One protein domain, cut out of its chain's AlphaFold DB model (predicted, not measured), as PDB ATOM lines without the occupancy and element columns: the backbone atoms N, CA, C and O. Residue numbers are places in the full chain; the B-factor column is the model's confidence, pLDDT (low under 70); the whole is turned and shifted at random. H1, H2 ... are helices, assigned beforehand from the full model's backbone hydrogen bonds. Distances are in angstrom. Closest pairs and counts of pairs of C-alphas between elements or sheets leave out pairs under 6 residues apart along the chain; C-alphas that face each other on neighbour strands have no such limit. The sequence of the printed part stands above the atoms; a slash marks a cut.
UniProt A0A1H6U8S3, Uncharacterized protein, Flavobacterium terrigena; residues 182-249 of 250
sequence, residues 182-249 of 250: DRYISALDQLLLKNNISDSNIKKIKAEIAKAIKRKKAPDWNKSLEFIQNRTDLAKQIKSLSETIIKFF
ATOM      1  N   ASP A 182      46.913  33.579  37.659       85.38
ATOM      2  CA  ASP A 182      47.369  34.781  38.361       85.38
ATOM      3  C   ASP A 182      48.830  35.148  38.080       85.38
ATOM      4  O   ASP A 182      49.129  36.336  37.916       85.38
ATOM      5  N   ARG A 183      49.723  34.156  37.966       85.19
ATOM      6  CA  ARG A 183      51.135  34.375  37.613       85.19
ATOM      7  C   ARG A 183      51.245  34.955  36.206       85.19
ATOM      8  O   ARG A 183      51.899  35.977  36.015       85.19
ATOM      9  N   TYR A 184      50.549  34.361  35.238       88.12
ATOM     10  CA  TYR A 184      50.581  34.811  33.844       88.12
ATOM     11  C   TYR A 184      49.875  36.155  33.634       88.12
ATOM     12  O   TYR A 184      50.367  36.987  32.878       88.12
ATOM     13  N   ILE A 185      48.765  36.409  34.337       89.81
ATOM     14  CA  ILE A 185      48.080  37.712  34.324       89.81
ATOM     15  C   ILE A 185      49.007  38.797  34.883       89.81
ATOM     16  O   ILE A 185      49.123  39.864  34.285       89.81
ATOM     17  N   SER A 186      49.699  38.520  35.992       88.81
ATOM     18  CA  SER A 186      50.638  39.476  36.598       88.81
ATOM     19  C   SER A 186      51.842  39.735  35.689       88.81
ATOM     20  O   SER A 186      52.239  40.885  35.515       88.81
ATOM     21  N   ALA A 187      52.379  38.690  35.054       87.56
ATOM     22  CA  ALA A 187      53.459  38.816  34.078       87.56
ATOM     23  C   ALA A 187      53.034  39.631  32.847       87.56
ATOM     24  O   ALA A 187      53.788  40.489  32.390       87.56
ATOM     25  N   LEU A 188      51.813  39.419  32.341       92.00
ATOM     26  CA  LEU A 188      51.253  40.218  31.251       92.00
ATOM     27  C   LEU A 188      51.136  41.690  31.661       92.00
ATOM     28  O   LEU A 188      51.564  42.565  30.912       92.00
ATOM     29  N   ASP A 189      50.603  41.971  32.849       90.12
ATOM     30  CA  ASP A 189      50.454  43.341  33.343       90.12
ATOM     31  C   ASP A 189      51.814  44.041  33.488       90.12
ATOM     32  O   ASP A 189      51.988  45.156  32.994       90.12
ATOM     33  N   GLN A 190      52.812  43.370  34.067       89.25
ATOM     34  CA  GLN A 190      54.179  43.891  34.159       89.25
ATOM     35  C   GLN A 190      54.805  44.136  32.782       89.25
ATOM     36  O   GLN A 190      55.435  45.175  32.572       89.25
ATOM     37  N   LEU A 191      54.613  43.214  31.833       90.12
ATOM     38  CA  LEU A 191      55.127  43.347  30.472       90.12
ATOM     39  C   LEU A 191      54.528  44.569  29.766       90.12
ATOM     40  O   LEU A 191      55.256  45.328  29.124       90.12
ATOM     41  N   LEU A 192      53.217  44.779  29.899       91.81
ATOM     42  CA  LEU A 192      52.520  45.918  29.302       91.81
ATOM     43  C   LEU A 192      52.977  47.249  29.919       91.81
ATOM     44  O   LEU A 192      53.243  48.200  29.179       91.81
ATOM     45  N   LEU A 193      53.132  47.296  31.246       89.75
ATOM     46  CA  LEU A 193      53.603  48.480  31.972       89.75
ATOM     47  C   LEU A 193      55.051  48.834  31.614       89.75
ATOM     48  O   LEU A 193      55.324  49.964  31.217       89.75
ATOM     49  N   LYS A 194      55.970  47.861  31.668       90.19
ATOM     50  CA  LYS A 194      57.396  48.053  31.338       90.19
ATOM     51  C   LYS A 194      57.602  48.595  29.921       90.19
ATOM     52  O   LYS A 194      58.577  49.291  29.656       90.19
ATOM     53  N   ASN A 195      56.691  48.269  29.005       91.69
ATOM     54  CA  ASN A 195      56.761  48.673  27.605       91.69
ATOM     55  C   ASN A 195      55.954  49.936  27.272       91.69
ATOM     56  O   ASN A 195      55.817  50.243  26.083       91.69
ATOM     57  N   ASN A 196      55.455  50.658  28.286       91.75
ATOM     58  CA  ASN A 196      54.676  51.894  28.157       91.75
ATOM     59  C   ASN A 196      53.456  51.746  27.232       91.75
ATOM     60  O   ASN A 196      53.140  52.638  26.440       91.75
ATOM     61  N   ILE A 197      52.774  50.597  27.290       93.56
ATOM     62  CA  ILE A 197      51.546  50.402  26.518       93.56
ATOM     63  C   ILE A 197      50.439  51.270  27.121       93.56
ATOM     64  O   ILE A 197      50.190  51.227  28.319       93.56
ATOM     65  N   SER A 198      49.755  52.052  26.282       92.12
ATOM     66  CA  SER A 198      48.685  52.943  26.737       92.12
ATOM     67  C   SER A 198      47.509  52.175  27.347       92.12
ATOM     68  O   SER A 198      47.147  51.094  26.875       92.12
ATOM     69  N   ASP A 199      46.833  52.771  28.331       89.69
ATOM     70  CA  ASP A 199      45.672  52.162  29.001       89.69
ATOM     71  C   ASP A 199      44.578  51.710  28.027       89.69
ATOM     72  O   ASP A 199      43.937  50.677  28.230       89.69
ATOM     73  N   SER A 200      44.364  52.464  26.944       89.06
ATOM     74  CA  SER A 200      43.413  52.103  25.887       89.06
ATOM     75  C   SER A 200      43.793  50.776  25.215       89.06
ATOM     76  O   SER A 200      42.958  49.880  25.061       89.06
ATOM     77  N   ASN A 201      45.076  50.604  24.893       93.38
ATOM     78  CA  ASN A 201      45.595  49.387  24.279       93.38
ATOM     79  C   ASN A 201      45.635  48.213  25.269       93.38
ATOM     80  O   ASN A 201      45.263  47.097  24.901       93.38
ATOM     81  N   ILE A 202      45.978  48.455  26.539       92.75
ATOM     82  CA  ILE A 202      45.885  47.439  27.605       92.75
ATOM     83  C   ILE A 202      44.443  46.931  27.725       92.75
ATOM     84  O   ILE A 202      44.202  45.719  27.749       92.75
ATOM     85  N   LYS A 203      43.460  47.841  27.741       91.25
ATOM     86  CA  LYS A 203      42.034  47.480  27.761       91.25
ATOM     87  C   LYS A 203      41.640  46.657  26.537       91.25
ATOM     88  O   LYS A 203      40.918  45.675  26.699       91.25
ATOM     89  N   LYS A 204      42.130  47.011  25.343       93.31
ATOM     90  CA  LYS A 204      41.891  46.259  24.096       93.31
ATOM     91  C   LYS A 204      42.392  44.816  24.208       93.31
ATOM     92  O   LYS A 204      41.632  43.892  23.926       93.31
ATOM     93  N   ILE A 205      43.619  44.618  24.698       94.12
ATOM     94  CA  ILE A 205      44.211  43.285  24.906       94.12
ATOM     95  C   ILE A 205      43.388  42.476  25.916       94.12
ATOM     96  O   ILE A 205      42.939  41.371  25.603       94.12
ATOM     97  N   LYS A 206      43.116  43.034  27.104       94.00
ATOM     98  CA  LYS A 206      42.328  42.347  28.145       94.00
ATOM     99  C   LYS A 206      40.909  42.018  27.672       94.00
ATOM    100  O   LYS A 206      40.372  40.967  28.024       94.00
ATOM    101  N   ALA A 207      40.306  42.882  26.855       92.06
ATOM    102  CA  ALA A 207      38.999  42.638  26.256       92.06
ATOM    103  C   ALA A 207      39.009  41.464  25.279       92.06
ATOM    104  O   ALA A 207      38.088  40.645  25.322       92.06
ATOM    105  N   GLU A 208      40.044  41.345  24.448       94.31
ATOM    106  CA  GLU A 208      40.154  40.221  23.520       94.31
ATOM    107  C   GLU A 208      40.381  38.896  24.267       94.31
ATOM    108  O   GLU A 208      39.697  37.916  23.965       94.31
ATOM    109  N   ILE A 209      41.211  38.884  25.318       93.88
ATOM    110  CA  ILE A 209      41.373  37.721  26.214       93.88
ATOM    111  C   ILE A 209      40.023  37.320  26.822       93.88
ATOM    112  O   ILE A 209      39.573  36.182  26.676       93.88
ATOM    113  N   ALA A 210      39.323  38.264  27.458       91.88
ATOM    114  CA  ALA A 210      38.039  37.998  28.103       91.88
ATOM    115  C   ALA A 210      36.972  37.501  27.113       91.88
ATOM    116  O   ALA A 210      36.152  36.642  27.447       91.88
ATOM    117  N   LYS A 211      36.968  38.030  25.886       91.81
ATOM    118  CA  LYS A 211      36.088  37.585  24.802       91.81
ATOM    119  C   LYS A 211      36.429  36.163  24.355       91.81
ATOM    120  O   LYS A 211      35.504  35.369  24.178       91.81
ATOM    121  N   ALA A 212      37.712  35.841  24.199       92.50
ATOM    122  CA  ALA A 212      38.176  34.509  23.822       92.50
ATOM    123  C   ALA A 212      37.803  33.451  24.870       92.50
ATOM    124  O   ALA A 212      37.342  32.371  24.498       92.50
ATOM    125  N   ILE A 213      37.908  33.794  26.158       90.06
ATOM    126  CA  ILE A 213      37.457  32.952  27.274       90.06
ATOM    127  C   ILE A 213      35.939  32.732  27.196       90.06
ATOM    128  O   ILE A 213      35.481  31.604  27.044       90.06
ATOM    129  N   LYS A 214      35.141  33.812  27.204       88.00
ATOM    130  CA  LYS A 214      33.665  33.722  27.227       88.00
ATOM    131  C   LYS A 214      33.079  32.987  26.029       88.00
ATOM    132  O   LYS A 214      32.083  32.287  26.163       88.00
ATOM    133  N   ARG A 215      33.646  33.205  24.841       89.06
ATOM    134  CA  ARG A 215      33.128  32.650  23.582       89.06
ATOM    135  C   ARG A 215      33.771  31.317  23.209       89.06
ATOM    136  O   ARG A 215      33.381  30.756  22.191       89.06
ATOM    137  N   LYS A 216      34.783  30.861  23.958       84.25
ATOM    138  CA  LYS A 216      35.642  29.715  23.618       84.25
ATOM    139  C   LYS A 216      36.219  29.773  22.189       84.25
ATOM    140  O   LYS A 216      36.467  28.745  21.570       84.25
ATOM    141  N   LYS A 217      36.466  30.976  21.657       87.31
ATOM    142  CA  LYS A 217      37.016  31.196  20.300       87.31
ATOM    143  C   LYS A 217      38.484  31.615  20.342       87.31
ATOM    144  O   LYS A 217      39.015  31.943  21.406       87.31
ATOM    145  N   ALA A 218      39.159  31.534  19.198       87.00
ATOM    146  CA  ALA A 218      40.501  32.080  19.041       87.00
ATOM    147  C   ALA A 218      40.459  33.626  19.115       87.00
ATOM    148  O   ALA A 218      39.512  34.218  18.588       87.00
ATOM    149  N   PRO A 219      41.437  34.269  19.776       90.94
ATOM    150  CA  PRO A 219      41.606  35.724  19.762       90.94
ATOM    151  C   PRO A 219      41.945  36.260  18.370       90.94
ATOM    152  O   PRO A 219      42.665  35.610  17.613       90.94
ATOM    153  N   ASP A 220      41.516  37.484  18.069       91.00
ATOM    154  CA  ASP A 220      42.014  38.244  16.915       91.00
ATOM    155  C   ASP A 220      43.211  39.120  17.322       91.00
ATOM    156  O   ASP A 220      43.071  40.299  17.677       91.00
ATOM    157  N   TRP A 221      44.405  38.519  17.311       91.69
ATOM    158  CA  TRP A 221      45.648  39.208  17.666       91.69
ATOM    159  C   TRP A 221      46.101  40.222  16.620       91.69
ATOM    160  O   TRP A 221      46.656  41.250  16.999       91.69
ATOM    161  N   ASN A 222      45.816  39.986  15.336       88.62
ATOM    162  CA  ASN A 222      46.211  40.898  14.259       88.62
ATOM    163  C   ASN A 222      45.598  42.280  14.473       88.62
ATOM    164  O   ASN A 222      46.303  43.286  14.407       88.62
ATOM    165  N   LYS A 223      44.309  42.313  14.824       89.75
ATOM    166  CA  LYS A 223      43.610  43.545  15.187       89.75
ATOM    167  C   LYS A 223      44.014  44.054  16.568       89.75
ATOM    168  O   LYS A 223      44.229  45.250  16.768       89.75
ATOM    169  N   SER A 224      44.076  43.170  17.562       90.19
ATOM    170  CA  SER A 224      44.252  43.590  18.961       90.19
ATOM    171  C   SER A 224      45.660  44.088  19.269       90.19
ATOM    172  O   SER A 224      45.800  44.897  20.179       90.19
ATOM    173  N   LEU A 225      46.664  43.670  18.494       93.38
ATOM    174  CA  LEU A 225      48.073  44.049  18.643       93.38
ATOM    175  C   LEU A 225      48.588  44.925  17.486       93.38
ATOM    176  O   LEU A 225      49.792  45.134  17.381       93.38
ATOM    177  N   GLU A 226      47.704  45.472  16.639       92.12
ATOM    178  CA  GLU A 226      48.087  46.294  15.472       92.12
ATOM    179  C   GLU A 226      49.058  47.433  15.821       92.12
ATOM    180  O   GLU A 226      50.027  47.688  15.112       92.12
ATOM    181  N   PHE A 227      48.866  48.043  16.991       90.69
ATOM    182  CA  PHE A 227      49.652  49.169  17.493       90.69
ATOM    183  C   PHE A 227      51.106  48.811  17.865       90.69
ATOM    184  O   PHE A 227      51.915  49.708  18.091       90.69
ATOM    185  N   ILE A 228      51.444  47.519  17.948       91.50
ATOM    186  CA  ILE A 228      52.798  47.005  18.221       91.50
ATOM    187  C   ILE A 228      53.260  45.994  17.165       91.50
ATOM    188  O   ILE A 228      54.222  45.273  17.411       91.50
ATOM    189  N   GLN A 229      52.634  45.943  15.984       82.81
ATOM    190  CA  GLN A 229      53.056  45.023  14.914       82.81
ATOM    191  C   GLN A 229      54.531  45.208  14.521       82.81
ATOM    192  O   GLN A 229      55.220  44.229  14.255       82.81
ATOM    193  N   ASN A 230      55.042  46.440  14.593       88.00
ATOM    194  CA  ASN A 230      56.450  46.753  14.319       88.00
ATOM    195  C   ASN A 230      57.410  46.317  15.447       88.00
ATOM    196  O   ASN A 230      58.624  46.421  15.298       88.00
ATOM    197  N   ARG A 231      56.888  45.853  16.591       89.25
ATOM    198  CA  ARG A 231      57.646  45.358  17.751       89.25
ATOM    199  C   ARG A 231      57.417  43.854  17.883       89.25
ATOM    200  O   ARG A 231      56.742  43.400  18.809       89.25
ATOM    201  N   THR A 232      57.957  43.099  16.930       85.44
ATOM    202  CA  THR A 232      57.699  41.661  16.744       85.44
ATOM    203  C   THR A 232      57.871  40.851  18.024       85.44
ATOM    204  O   THR A 232      56.999  40.052  18.358       85.44
ATOM    205  N   ASP A 233      58.939  41.100  18.779       84.88
ATOM    206  CA  ASP A 233      59.247  40.322  19.981       84.88
ATOM    207  C   ASP A 233      58.245  40.606  21.099       84.88
ATOM    208  O   ASP A 233      57.707  39.684  21.707       84.88
ATOM    209  N   LEU A 234      57.889  41.876  21.305       88.62
ATOM    210  CA  LEU A 234      56.861  42.243  22.277       88.62
ATOM    211  C   LEU A 234      55.498  41.647  21.900       88.62
ATOM    212  O   LEU A 234      54.777  41.153  22.769       88.62
ATOM    213  N   ALA A 235      55.141  41.677  20.614       90.50
ATOM    214  CA  ALA A 235      53.893  41.096  20.134       90.50
ATOM    215  C   ALA A 235      53.846  39.577  20.379       90.50
ATOM    216  O   ALA A 235      52.825  39.073  20.853       90.50
ATOM    217  N   LYS A 236      54.954  38.860  20.134       86.19
ATOM    218  CA  LYS A 236      55.093  37.429  20.455       86.19
ATOM    219  C   LYS A 236      54.922  37.159  21.951       86.19
ATOM    220  O   LYS A 236      54.139  36.286  22.319       86.19
ATOM    221  N   GLN A 237      55.592  37.929  22.811       87.38
ATOM    222  CA  GLN A 237      55.526  37.755  24.267       87.38
ATOM    223  C   GLN A 237      54.109  37.980  24.810       87.38
ATOM    224  O   GLN A 237      53.583  37.150  25.555       87.38
ATOM    225  N   ILE A 238      53.454  39.069  24.388       91.56
ATOM    226  CA  ILE A 238      52.068  39.367  24.778       91.56
ATOM    227  C   ILE A 238      51.131  38.261  24.297       91.56
ATOM    228  O   ILE A 238      50.262  37.827  25.058       91.56
ATOM    229  N   LYS A 239      51.300  37.795  23.054       90.81
ATOM    230  CA  LYS A 239      50.500  36.705  22.489       90.81
ATOM    231  C   LYS A 239      50.667  35.417  23.298       90.81
ATOM    232  O   LYS A 239      49.659  34.855  23.711       90.81
ATOM    233  N   SER A 240      51.906  35.006  23.566       87.12
ATOM    234  CA  SER A 240      52.241  33.805  24.344       87.12
ATOM    235  C   SER A 240      51.577  33.819  25.724       87.12
ATOM    236  O   SER A 240      50.763  32.949  26.036       87.12
ATOM    237  N   LEU A 241      51.812  34.876  26.514       90.12
ATOM    238  CA  LEU A 241      51.194  35.027  27.836       90.12
ATOM    239  C   LEU A 241      49.666  35.012  27.753       90.12
ATOM    240  O   LEU A 241      49.004  34.346  28.548       90.12
ATOM    241  N   SER A 242      49.094  35.712  26.773       91.75
ATOM    242  CA  SER A 242      47.643  35.782  26.610       91.75
ATOM    243  C   SER A 242      47.026  34.432  26.248       91.75
ATOM    244  O   SER A 242      45.956  34.093  26.753       91.75
ATOM    245  N   GLU A 243      47.676  33.649  25.388       88.81
ATOM    246  CA  GLU A 243      47.222  32.309  25.007       88.81
ATOM    247  C   GLU A 243      47.274  31.340  26.190       88.81
ATOM    248  O   GLU A 243      46.301  30.615  26.422       88.81
ATOM    249  N   THR A 244      48.337  31.403  26.995       87.12
ATOM    250  CA  THR A 244      48.446  30.629  28.238       87.12
ATOM    251  C   THR A 244      47.363  31.022  29.242       87.12
ATOM    252  O   THR A 244      46.702  30.147  29.795       87.12
ATOM    253  N   ILE A 245      47.077  32.319  29.410       90.06
ATOM    254  CA  ILE A 245      45.954  32.784  30.245       90.06
ATOM    255  C   ILE A 245      44.637  32.183  29.748       90.06
ATOM    256  O   ILE A 245      43.887  31.615  30.535       90.06
ATOM    257  N   ILE A 246      44.346  32.270  28.447       89.06
ATOM    258  CA  ILE A 246      43.091  31.763  27.869       89.06
ATOM    259  C   ILE A 246      42.935  30.255  28.098       89.06
ATOM    260  O   ILE A 246      41.820  29.789  28.341       89.06
ATOM    261  N   LYS A 247      44.033  29.499  28.027       84.75
ATOM    262  CA  LYS A 247      44.050  28.045  28.220       84.75
ATOM    263  C   LYS A 247      43.542  27.616  29.601       84.75
ATOM    264  O   LYS A 247      42.881  26.584  29.683       84.75
ATOM    265  N   PHE A 248      43.773  28.409  30.649       82.06
ATOM    266  CA  PHE A 248      43.267  28.114  31.999       82.06
ATOM    267  C   PHE A 248      41.739  28.162  32.121       82.06
ATOM    268  O   PHE A 248      41.182  27.545  33.024       82.06
ATOM    269  N   PHE A 249      41.056  28.892  31.236       81.50
ATOM    270  CA  PHE A 249      39.625  29.181  31.373       81.50
ATOM    271  C   PHE A 249      38.747  28.565  30.271       81.50
ATOM    272  O   PHE A 249      37.551  28.867  30.206       81.50
TER     273      PHE A 249
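AT A GLANCE: This is residues 182 to 249 of the 250 residues of an uncharacterized protein of Flavobacterium terrigena (UniProt A0A1H6U8S3). Three helices, H1, H2 and H4, form a small bundle with their centres at the corners of a triangle, and the short helix H3 covers the side away from H1, within the stretch that folds back from the end of H2 to the start of H4. The bundle is uneven: H4 packs on H1 with its residues 238 to 245 alone, while H2 comes near H1 close to their link, at Leu 192 and Ile 202, and meets H4 near the other end, with residues 209 to 213 of H2 and 242 to 246 of H4. The printed part has 68 residues with four named helices, in the order H1, H2, H3, H4, and no named strand; the class is all helix. The whole is compact, with a radius of gyration of the C-alphas of 11.0 A, and rounded, spanning 28 by 25 by 20 A.

HOW THE PARTS SIT: Start with H2, residues 199 to 215, and H4, residues 232 to 248, each of 17 residues. They touch through residues 209 to 213 of H2 and 242 to 246 of H4 alone, and run the same way at a steep tilt of 38 degrees; look at Ile 213 and Ile 246, whose C-alphas are the closest at 5.8 A. H1, residues 182 to 194, touches H4 at residues 238 to 245 of H4 alone, with the C-alphas of Tyr 184 and Leu 241 closest at 6.0 A. H1 and H4 run opposite ways at a shallow tilt of 22 degrees. H1 and H2 are close but not clearly touching, with the C-alphas of Leu 192 and Ile 202 closest at 7.0 A; they run opposite ways at a shallow tilt of 27 degrees. H3, residues 221 to 224, touches residues 201 to 208 of H2 alone, with the C-alphas of Ile 205 and Ser 224 closest at 6.0 A. H3 and H1 are apart. In H1 and H2 every O i to N i+4 pair is within hydrogen-bond range, in H4 12 of 13 are, and H3 is too short for such a pair.

IN THESE COORDINATES: Find C-alpha 199 at (45.672, 52.162, 29.001); from there H2 runs 23.8 A to C-alpha 215 at (33.128, 32.650, 23.582). H4 measures 25.0 A from C-alpha 232 to C-alpha 248, which you will find at (43.267, 28.114, 31.999). H1 begins at C-alpha 182 at (47.369, 34.781, 38.361) and measures 18.1 A to C-alpha 194. H3 measures 4.8 A from C-alpha 221 to C-alpha 224.

THE WHOLE: The C-alphas farthest apart are those of Lys 194 and Arg 215, at 29.8 A. The printed part has no cut. The links from H1 to H2 and from H2 to H3 are tight, and that from H3 to H4, of 7 residues, is short. The mean pLDDT of the printed part is 89.6, and no printed residue is under 70.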